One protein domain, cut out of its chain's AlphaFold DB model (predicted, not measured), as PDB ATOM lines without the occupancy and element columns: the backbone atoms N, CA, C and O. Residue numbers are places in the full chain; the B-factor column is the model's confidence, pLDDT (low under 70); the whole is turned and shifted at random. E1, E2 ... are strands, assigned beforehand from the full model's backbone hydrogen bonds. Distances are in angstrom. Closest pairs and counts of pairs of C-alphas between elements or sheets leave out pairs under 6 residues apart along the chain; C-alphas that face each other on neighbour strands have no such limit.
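This is residues 515 to 586 of the 992 residues of a protein of Tetrahymena thermophila (strain SB210) (UniProt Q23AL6). With little regular structure, the domain is an elongated row of three small strand hairpins, E1-E2 at one end, E3-E4 in the middle and E5-E6 at the other end, strung together by long loops. The 72 printed residues have six named strands, E1 to E6 in chain order, and no named helix; the class is all strand, with 24 residues in named elements. Each two-stranded sheet is antiparallel. The whole is only just compact, close to loose, with a radius of gyration of the C-alphas of 13.2 A and spans of 39 by 22 by 16 A.

E1, residues 518 to 523, covers 10.7 A from C-alpha 518 at (91.316, -29.116, -18.767). E2, 526 to 530, covers 10.6 A; E3, 550 to 552, and E4, 559 to 561, 7.0 A each; E5, 578 to 581, 9.4 A; E6, 584 to 586, 6.0 A, ending at (70.905, -32.567, 8.771).

Hairpin E1 and E2 has N 519 and O 529 within hydrogen-bond range, 2.8 A. In hairpin E3 and E4, N 551 and O 560 are 2.8 A apart; in hairpin E5 and E6, N 579 and O 586, 2.8 A. Strands of different hairpins are apart.

The C-alphas of Gln 524 and Gly 577, the farthest apart, are 40.1 A apart. The printed part has no cut; links E2 to E3 and E4 to E5 are long. No printed residue is under 70 in pLDDT.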
ATOM      1  N   PRO A 515      93.358 -23.960 -19.428       86.12
ATOM      2  CA  PRO A 515      93.797 -24.007 -18.035       86.12
ATOM      3  C   PRO A 515      94.181 -25.428 -17.592       86.12
ATOM      4  O   PRO A 515      93.771 -26.430 -18.180       86.12
ATOM      5  N   GLN A 516      94.971 -25.508 -16.521       85.88
ATOM      6  CA  GLN A 516      95.532 -26.757 -16.004       85.88
ATOM      7  C   GLN A 516      94.446 -27.826 -15.752       85.88
ATOM      8  O   GLN A 516      93.374 -27.534 -15.226       85.88
ATOM      9  N   TYR A 517      94.741 -29.067 -16.151       87.94
ATOM     10  CA  TYR A 517      93.849 -30.236 -16.075       87.94
ATOM     11  C   TYR A 517      92.547 -30.159 -16.898       87.94
ATOM     12  O   TYR A 517      91.624 -30.942 -16.673       87.94
ATOM     13  N   CYS A 518      92.469 -29.262 -17.882       88.19
ATOM     14  CA  CYS A 518      91.316 -29.116 -18.767       88.19
ATOM     15  C   CYS A 518      91.504 -29.842 -20.120       88.19
ATOM     16  O   CYS A 518      92.581 -29.802 -20.709       88.19
ATOM     17  N   ASN A 519      90.444 -30.486 -20.622       85.88
ATOM     18  CA  ASN A 519      90.368 -31.127 -21.945       85.88
ATOM     19  C   ASN A 519      89.744 -30.201 -23.007       85.88
ATOM     20  O   ASN A 519      90.208 -30.174 -24.146       85.88
ATOM     21  N   THR A 520      88.701 -29.443 -22.650       84.88
ATOM     22  CA  THR A 520      88.093 -28.414 -23.516       84.88
ATOM     23  C   THR A 520      87.737 -27.184 -22.695       84.88
ATOM     24  O   THR A 520      87.147 -27.313 -21.622       84.88
ATOM     25  N   CYS A 521      88.058 -25.996 -23.201       87.12
ATOM     26  CA  CYS A 521      87.841 -24.727 -22.515       87.12
ATOM     27  C   CYS A 521      87.194 -23.684 -23.436       87.12
ATOM     28  O   CYS A 521      87.320 -23.754 -24.657       87.12
ATOM     29  N   THR A 522      86.509 -22.707 -22.841       85.31
ATOM     30  CA  THR A 522      85.960 -21.530 -23.539       85.31
ATOM     31  C   THR A 522      86.866 -20.303 -23.416       85.31
ATOM     32  O   THR A 522      86.703 -19.344 -24.163       85.31
ATOM     33  N   SER A 523      87.840 -20.331 -22.503       85.00
ATOM     34  CA  SER A 523      88.924 -19.351 -22.395       85.00
ATOM     35  C   SER A 523      90.137 -19.971 -21.685       85.00
ATOM     36  O   SER A 523      90.040 -21.065 -21.125       85.00
ATOM     37  N   GLN A 524      91.261 -19.249 -21.613       84.56
ATOM     38  CA  GLN A 524      92.439 -19.668 -20.835       84.56
ATOM     39  C   GLN A 524      92.190 -19.796 -19.317       84.56
ATOM     40  O   GLN A 524      93.041 -20.329 -18.611       84.56
ATOM     41  N   THR A 525      91.043 -19.340 -18.798       84.38
ATOM     42  CA  THR A 525      90.659 -19.467 -17.379       84.38
ATOM     43  C   THR A 525      89.393 -20.297 -17.152       84.38
ATOM     44  O   THR A 525      89.069 -20.596 -16.006       84.38
ATOM     45  N   THR A 526      88.666 -20.677 -18.209       84.88
ATOM     46  CA  THR A 526      87.302 -21.224 -18.108       84.88
ATOM     47  C   THR A 526      87.204 -22.586 -18.793       84.88
ATOM     48  O   THR A 526      87.145 -22.674 -20.020       84.88
ATOM     49  N   CYS A 527      87.189 -23.661 -18.006       88.44
ATOM     50  CA  CYS A 527      87.064 -25.027 -18.503       88.44
ATOM     51  C   CYS A 527      85.597 -25.468 -18.659       88.44
ATOM     52  O   CYS A 527      84.727 -25.052 -17.893       88.44
ATOM     53  N   SER A 528      85.340 -26.347 -19.631       87.19
ATOM     54  CA  SER A 528      84.038 -26.982 -19.875       87.19
ATOM     55  C   SER A 528      84.067 -28.515 -19.766       87.19
ATOM     56  O   SER A 528      83.056 -29.100 -19.387       87.19
ATOM     57  N   ILE A 529      85.205 -29.172 -20.026       85.31
ATOM     58  CA  ILE A 529      85.413 -30.614 -19.774       85.31
ATOM     59  C   ILE A 529      86.819 -30.815 -19.203       85.31
ATOM     60  O   ILE A 529      87.791 -30.370 -19.812       85.31
ATOM     61  N   CYS A 530      86.945 -31.506 -18.069       89.06
ATOM     62  CA  CYS A 530      88.232 -31.800 -17.429       89.06
ATOM     63  C   CYS A 530      88.939 -33.040 -18.004       89.06
ATOM     64  O   CYS A 530      88.351 -33.851 -18.723       89.06
ATOM     65  N   GLN A 531      90.227 -33.177 -17.687       88.12
ATOM     66  CA  GLN A 531      91.025 -34.378 -17.941       88.12
ATOM     67  C   GLN A 531      90.575 -35.544 -17.051       88.12
ATOM     68  O   GLN A 531      90.065 -35.345 -15.950       88.12
ATOM     69  N   THR A 532      90.767 -36.777 -17.526       84.19
ATOM     70  CA  THR A 532      90.370 -37.997 -16.810       84.19
ATOM     71  C   THR A 532      90.995 -38.042 -15.413       84.19
ATOM     72  O   THR A 532      92.215 -37.983 -15.280       84.19
ATOM     73  N   GLY A 533      90.158 -38.154 -14.375       81.56
ATOM     74  CA  GLY A 533      90.582 -38.103 -12.969       81.56
ATOM     75  C   GLY A 533      90.471 -36.725 -12.302       81.56
ATOM     76  O   GLY A 533      90.748 -36.625 -11.111       81.56
ATOM     77  N   TYR A 534      90.037 -35.688 -13.027       87.62
ATOM     78  CA  TYR A 534      89.761 -34.353 -12.487       87.62
ATOM     79  C   TYR A 534      88.278 -33.990 -12.626       87.62
ATOM     80  O   TYR A 534      87.616 -34.332 -13.605       87.62
ATOM     81  N   LEU A 535      87.770 -33.271 -11.628       87.38
ATOM     82  CA  LEU A 535      86.376 -32.868 -11.471       87.38
ATOM     83  C   LEU A 535      86.212 -31.398 -11.865       87.38
ATOM     84  O   LEU A 535      87.003 -30.553 -11.439       87.38
ATOM     85  N   LEU A 536      85.165 -31.067 -12.626       87.00
ATOM     86  CA  LEU A 536      84.820 -29.670 -12.902       87.00
ATOM     87  C   LEU A 536      84.169 -29.028 -11.665       87.00
ATOM     88  O   LEU A 536      83.119 -29.477 -11.199       87.00
ATOM     89  N   ALA A 537      84.790 -27.979 -11.131       85.19
ATOM     90  CA  ALA A 537      84.294 -27.207  -9.997       85.19
ATOM     91  C   ALA A 537      83.324 -26.088 -10.425       85.19
ATOM     92  O   ALA A 537      83.317 -25.638 -11.571       85.19
ATOM     93  N   ALA A 538      82.540 -25.584  -9.468       81.12
ATOM     94  CA  ALA A 538      81.500 -24.567  -9.677       81.12
ATOM     95  C   ALA A 538      82.001 -23.206 -10.217       81.12
ATOM     96  O   ALA A 538      81.196 -22.388 -10.653       81.12
ATOM     97  N   ASN A 539      83.314 -22.964 -10.192       83.06
ATOM     98  CA  ASN A 539      83.994 -21.801 -10.772       83.06
ATOM     99  C   ASN A 539      84.585 -22.075 -12.176       83.06
ATOM    100  O   ASN A 539      85.441 -21.318 -12.628       83.06
ATOM    101  N   SER A 540      84.191 -23.172 -12.834       84.25
ATOM    102  CA  SER A 540      84.709 -23.619 -14.138       84.25
ATOM    103  C   SER A 540      86.215 -23.933 -14.168       84.25
ATOM    104  O   SER A 540      86.858 -23.798 -15.208       84.25
ATOM    105  N   THR A 541      86.788 -24.393 -13.051       87.81
ATOM    106  CA  THR A 541      88.171 -24.912 -12.984       87.81
ATOM    107  C   THR A 541      88.193 -26.417 -12.700       87.81
ATOM    108  O   THR A 541      87.209 -26.965 -12.204       87.81
ATOM    109  N   CYS A 542      89.292 -27.099 -13.029       90.06
ATOM    110  CA  CYS A 542      89.444 -28.543 -12.823       90.06
ATOM    111  C   CYS A 542      90.251 -28.842 -11.557       90.06
ATOM    112  O   CYS A 542      91.363 -28.341 -11.392       90.06
ATOM    113  N   VAL A 543      89.700 -29.681 -10.677       87.69
ATOM    114  CA  VAL A 543      90.268 -30.004  -9.358       87.69
ATOM    115  C   VAL A 543      90.333 -31.517  -9.136       87.69
ATOM    116  O   VAL A 543      89.500 -32.262  -9.644       87.69
ATOM    117  N   SER A 544      91.326 -31.994  -8.384       86.44
ATOM    118  CA  SER A 544      91.469 -33.421  -8.042       86.44
ATOM    119  C   SER A 544      90.532 -33.867  -6.910       86.44
ATOM    120  O   SER A 544      90.200 -35.045  -6.806       86.44
ATOM    121  N   THR A 545      90.073 -32.930  -6.077       87.00
ATOM    122  CA  THR A 545      89.059 -33.128  -5.034       87.00
ATOM    123  C   THR A 545      88.099 -31.938  -5.019       87.00
ATOM    124  O   THR A 545      88.493 -30.811  -5.320       87.00
ATOM    125  N   CYS A 546      86.824 -32.168  -4.692       84.75
ATOM    126  CA  CYS A 546      85.846 -31.080  -4.642       84.75
ATOM    127  C   CYS A 546      86.113 -30.110  -3.472       84.75
ATOM    128  O   CYS A 546      86.550 -30.553  -2.407       84.75
ATOM    129  N   PRO A 547      85.821 -28.801  -3.634       83.81
ATOM    130  CA  PRO A 547      85.873 -27.832  -2.539       83.81
ATOM    131  C   PRO A 547      84.916 -28.179  -1.392       83.81
ATOM    132  O   PRO A 547      83.974 -28.956  -1.558       83.81
ATOM    133  N   THR A 548      85.116 -27.555  -0.231       78.06
ATOM    134  CA  THR A 548      84.253 -27.750   0.942       78.06
ATOM    135  C   THR A 548      82.772 -27.517   0.617       78.06
ATOM    136  O   THR A 548      82.406 -26.599  -0.114       78.06
ATOM    137  N   ASN A 549      81.916 -28.374   1.178       79.38
ATOM    138  CA  ASN A 549      80.460 -28.437   0.976       79.38
ATOM    139  C   ASN A 549      79.996 -28.938  -0.414       79.38
ATOM    140  O   ASN A 549      78.793 -29.137  -0.609       79.38
ATOM    141  N   PHE A 550      80.918 -29.220  -1.342       85.06
ATOM    142  CA  PHE A 550      80.645 -29.937  -2.591       85.06
ATOM    143  C   PHE A 550      81.075 -31.410  -2.494       85.06
ATOM    144  O   PHE A 550      82.015 -31.758  -1.782       85.06
ATOM    145  N   ILE A 551      80.412 -32.275  -3.260       86.50
ATOM    146  CA  ILE A 551      80.752 -33.691  -3.444       86.50
ATOM    147  C   ILE A 551      80.884 -34.010  -4.941       86.50
ATOM    148  O   ILE A 551      80.291 -33.306  -5.763       86.50
ATOM    149  N   PRO A 552      81.616 -35.066  -5.335       85.75
ATOM    150  CA  PRO A 552      81.555 -35.577  -6.699       85.75
ATOM    151  C   PRO A 552      80.122 -35.980  -7.073       85.75
ATOM    152  O   PRO A 552      79.386 -36.539  -6.256       85.75
ATOM    153  N   ASN A 553      79.720 -35.715  -8.314       84.56
ATOM    154  CA  ASN A 553      78.471 -36.236  -8.859       84.56
ATOM    155  C   ASN A 553      78.550 -37.767  -9.065       84.56
ATOM    156  O   ASN A 553      79.624 -38.363  -9.014       84.56
ATOM    157  N   GLN A 554      77.419 -38.410  -9.376       83.12
ATOM    158  CA  GLN A 554      77.328 -39.875  -9.533       83.12
ATOM    159  C   GLN A 554      78.304 -40.486 -10.563       83.12
ATOM    160  O   GLN A 554      78.590 -41.678 -10.487       83.12
ATOM    161  N   THR A 555      78.814 -39.698 -11.516       81.88
ATOM    162  CA  THR A 555      79.775 -40.147 -12.540       81.88
ATOM    163  C   THR A 555      81.221 -39.712 -12.275       81.88
ATOM    164  O   THR A 555      82.074 -39.966 -13.121       81.88
ATOM    165  N   ASN A 556      81.519 -39.060 -11.142       81.56
ATOM    166  CA  ASN A 556      82.833 -38.488 -10.813       81.56
ATOM    167  C   ASN A 556      83.413 -37.570 -11.917       81.56
ATOM    168  O   ASN A 556      84.608 -37.616 -12.203       81.56
ATOM    169  N   THR A 557      82.579 -36.727 -12.539       81.81
ATOM    170  CA  THR A 557      82.994 -35.784 -13.601       81.81
ATOM    171  C   THR A 557      82.877 -34.309 -13.209       81.81
ATOM    172  O   THR A 557      83.622 -33.479 -13.730       81.81
ATOM    173  N   TYR A 558      81.986 -33.955 -12.281       86.69
ATOM    174  CA  TYR A 558      81.851 -32.585 -11.775       86.69
ATOM    175  C   TYR A 558      81.425 -32.550 -10.306       86.69
ATOM    176  O   TYR A 558      80.870 -33.514  -9.775       86.69
ATOM    177  N   CYS A 559      81.707 -31.432  -9.644       88.06
ATOM    178  CA  CYS A 559      81.343 -31.190  -8.254       88.06
ATOM    179  C   CYS A 559      79.917 -30.635  -8.156       88.06
ATOM    180  O   CYS A 559      79.597 -29.612  -8.759       88.06
ATOM    181  N   VAL A 560      79.074 -31.287  -7.359       86.62
ATOM    182  CA  VAL A 560      77.703 -30.867  -7.036       86.62
ATOM    183  C   VAL A 560      77.584 -30.527  -5.557       86.62
ATOM    184  O   VAL A 560      78.416 -30.932  -4.747       86.62
ATOM    185  N   CYS A 561      76.536 -29.801  -5.180       87.62
ATOM    186  CA  CYS A 561      76.219 -29.628  -3.769       87.62
ATOM    187  C   CYS A 561      75.874 -30.968  -3.102       87.62
ATOM    188  O   CYS A 561      75.215 -31.825  -3.696       87.62
ATOM    189  N   ARG A 562      76.310 -31.134  -1.848       85.62
ATOM    190  CA  ARG A 562      75.921 -32.254  -0.972       85.62
ATOM    191  C   ARG A 562      74.396 -32.334  -0.797       85.62
ATOM    192  O   ARG A 562      73.675 -31.351  -0.994       85.62
ATOM    193  N   LEU A 563      73.904 -33.500  -0.380       85.12
ATOM    194  CA  LEU A 563      72.473 -33.731  -0.166       85.12
ATOM    195  C   LEU A 563      71.868 -32.668   0.775       85.12
ATOM    196  O   LEU A 563      72.468 -32.312   1.785       85.12
ATOM    197  N   ASN A 564      70.676 -32.172   0.433       86.38
ATOM    198  CA  ASN A 564      69.957 -31.105   1.144       86.38
ATOM    199  C   ASN A 564      70.669 -29.732   1.186       86.38
ATOM    200  O   ASN A 564      70.392 -28.929   2.076       86.38
ATOM    201  N   SER A 565      71.538 -29.431   0.217       87.44
ATOM    202  CA  SER A 565      72.044 -28.073  -0.046       87.44
ATOM    203  C   SER A 565      71.839 -27.651  -1.502       87.44
ATOM    204  O   SER A 565      71.637 -28.493  -2.380       87.44
ATOM    205  N   THR A 566      71.877 -26.344  -1.764       86.12
ATOM    206  CA  THR A 566      71.723 -25.744  -3.101       86.12
ATOM    207  C   THR A 566      72.815 -24.713  -3.361       86.12
ATOM    208  O   THR A 566      73.356 -24.120  -2.432       86.12
ATOM    209  N   GLN A 567      73.183 -24.527  -4.631       82.62
ATOM    210  CA  GLN A 567      74.307 -23.666  -4.999       82.62
ATOM    211  C   GLN A 567      73.920 -22.186  -4.885       82.62
ATOM    212  O   GLN A 567      72.995 -21.726  -5.550       82.62
ATOM    213  N   SER A 568      74.671 -21.431  -4.085       80.50
ATOM    214  CA  SER A 568      74.522 -19.983  -3.929       80.50
ATOM    215  C   SER A 568      75.895 -19.346  -3.719       80.50
ATOM    216  O   SER A 568      76.662 -19.805  -2.876       80.50
ATOM    217  N   ASN A 569      76.234 -18.322  -4.510       76.38
ATOM    218  CA  ASN A 569      77.503 -17.578  -4.439       76.38
ATOM    219  C   ASN A 569      78.764 -18.468  -4.313       76.38
ATOM    220  O   ASN A 569      79.609 -18.249  -3.450       76.38
ATOM    221  N   LEU A 570      78.880 -19.484  -5.182       76.50
ATOM    222  CA  LEU A 570      79.968 -20.486  -5.204       76.50
ATOM    223  C   LEU A 570      80.100 -21.349  -3.927       76.50
ATOM    224  O   LEU A 570      81.085 -22.066  -3.772       76.50
ATOM    225  N   GLN A 571      79.096 -21.342  -3.051       79.44
ATOM    226  CA  GLN A 571      78.980 -22.214  -1.882       79.44
ATOM    227  C   GLN A 571      77.726 -23.100  -1.977       79.44
ATOM    228  O   GLN A 571      76.840 -22.865  -2.800       79.44
ATOM    229  N   CYS A 572      77.644 -24.104  -1.100       85.25
ATOM    230  CA  CYS A 572      76.482 -24.984  -0.934       85.25
ATOM    231  C   CYS A 572      75.899 -24.873   0.492       85.25
ATOM    232  O   CYS A 572      76.096 -25.778   1.319       85.25
ATOM    233  N   PRO A 573      75.232 -23.750   0.832       86.06
ATOM    234  CA  PRO A 573      74.453 -23.641   2.063       86.06
ATOM    235  C   PRO A 573      73.332 -24.688   2.103       86.06
ATOM    236  O   PRO A 573      72.755 -25.047   1.074       86.06
ATOM    237  N   CYS A 574      73.021 -25.183   3.301       88.94
ATOM    238  CA  CYS A 574      71.910 -26.108   3.494       88.94
ATOM    239  C   CYS A 574      70.567 -25.442   3.154       88.94
ATOM    240  O   CYS A 574      70.381 -24.242   3.353       88.94
ATOM    241  N   ASN A 575      69.640 -26.237   2.627       88.81
ATOM    242  CA  ASN A 575      68.305 -25.787   2.246       88.81
ATOM    243  C   ASN A 575      67.473 -25.409   3.482       88.81
ATOM    244  O   ASN A 575      67.742 -25.868   4.592       88.81
ATOM    245  N   THR A 576      66.408 -24.630   3.285       86.75
ATOM    246  CA  THR A 576      65.387 -24.380   4.320       86.75
ATOM    247  C   THR A 576      64.903 -25.695   4.935       86.75
ATOM    248  O   THR A 576      64.572 -26.632   4.206       86.75
ATOM    249  N   GLY A 577      64.871 -25.765   6.266       87.00
ATOM    250  CA  GLY A 577      64.604 -26.987   7.024       87.00
ATOM    251  C   GLY A 577      65.835 -27.860   7.303       87.00
ATOM    252  O   GLY A 577      65.672 -28.956   7.840       87.00
ATOM    253  N   TYR A 578      67.054 -27.406   6.981       89.38
ATOM    254  CA  TYR A 578      68.307 -28.126   7.241       89.38
ATOM    255  C   TYR A 578      69.407 -27.217   7.818       89.38
ATOM    256  O   TYR A 578      69.479 -26.027   7.522       89.38
ATOM    257  N   ILE A 579      70.305 -27.808   8.609       89.12
ATOM    258  CA  ILE A 579      71.472 -27.170   9.233       89.12
ATOM    259  C   ILE A 579      72.742 -27.981   8.956       89.12
ATOM    260  O   ILE A 579      72.708 -29.211   8.923       89.12
ATOM    261  N   ASP A 580      73.865 -27.287   8.760       87.56
ATOM    262  CA  ASP A 580      75.187 -27.904   8.627       87.56
ATOM    263  C   ASP A 580      75.673 -28.411   9.994       87.56
ATOM    264  O   ASP A 580      75.849 -27.632  10.934       87.56
ATOM    265  N   VAL A 581      75.877 -29.721  10.107       85.06
ATOM    266  CA  VAL A 581      76.475 -30.373  11.274       85.06
ATOM    267  C   VAL A 581      77.682 -31.165  10.788       85.06
ATOM    268  O   VAL A 581      77.537 -32.211  10.156       85.06
ATOM    269  N   ASN A 582      78.880 -30.666  11.096       82.94
ATOM    270  CA  ASN A 582      80.171 -31.273  10.744       82.94
ATOM    271  C   ASN A 582      80.366 -31.553   9.234       82.94
ATOM    272  O   ASN A 582      81.061 -32.502   8.876       82.94
ATOM    273  N   GLY A 583      79.775 -30.743   8.348       77.31
ATOM    274  CA  GLY A 583      79.875 -30.909   6.895       77.31
ATOM    275  C   GLY A 583      78.671 -31.600   6.245       77.31
ATOM    276  O   GLY A 583      78.601 -31.642   5.015       77.31
ATOM    277  N   ASP A 584      77.693 -32.066   7.025       81.50
ATOM    278  CA  ASP A 584      76.451 -32.673   6.537       81.50
ATOM    279  C   ASP A 584      75.232 -31.777   6.804       81.50
ATOM    280  O   ASP A 584      75.001 -31.355   7.934       81.50
ATOM    281  N   CYS A 585      74.362 -31.593   5.806       89.12
ATOM    282  CA  CYS A 585      73.065 -30.938   6.006       89.12
ATOM    283  C   CYS A 585      72.051 -31.902   6.653       89.12
ATOM    284  O   CYS A 585      71.412 -32.714   5.971       89.12
ATOM    285  N   LYS A 586      71.896 -31.815   7.980       86.94
ATOM    286  CA  LYS A 586      70.905 -32.567   8.771       86.94
ATOM    287  C   LYS A 586      69.601 -31.778   8.882       86.94
ATOM    288  O   LYS A 586      69.622 -30.554   8.876       86.94
TER     289      LYS A 586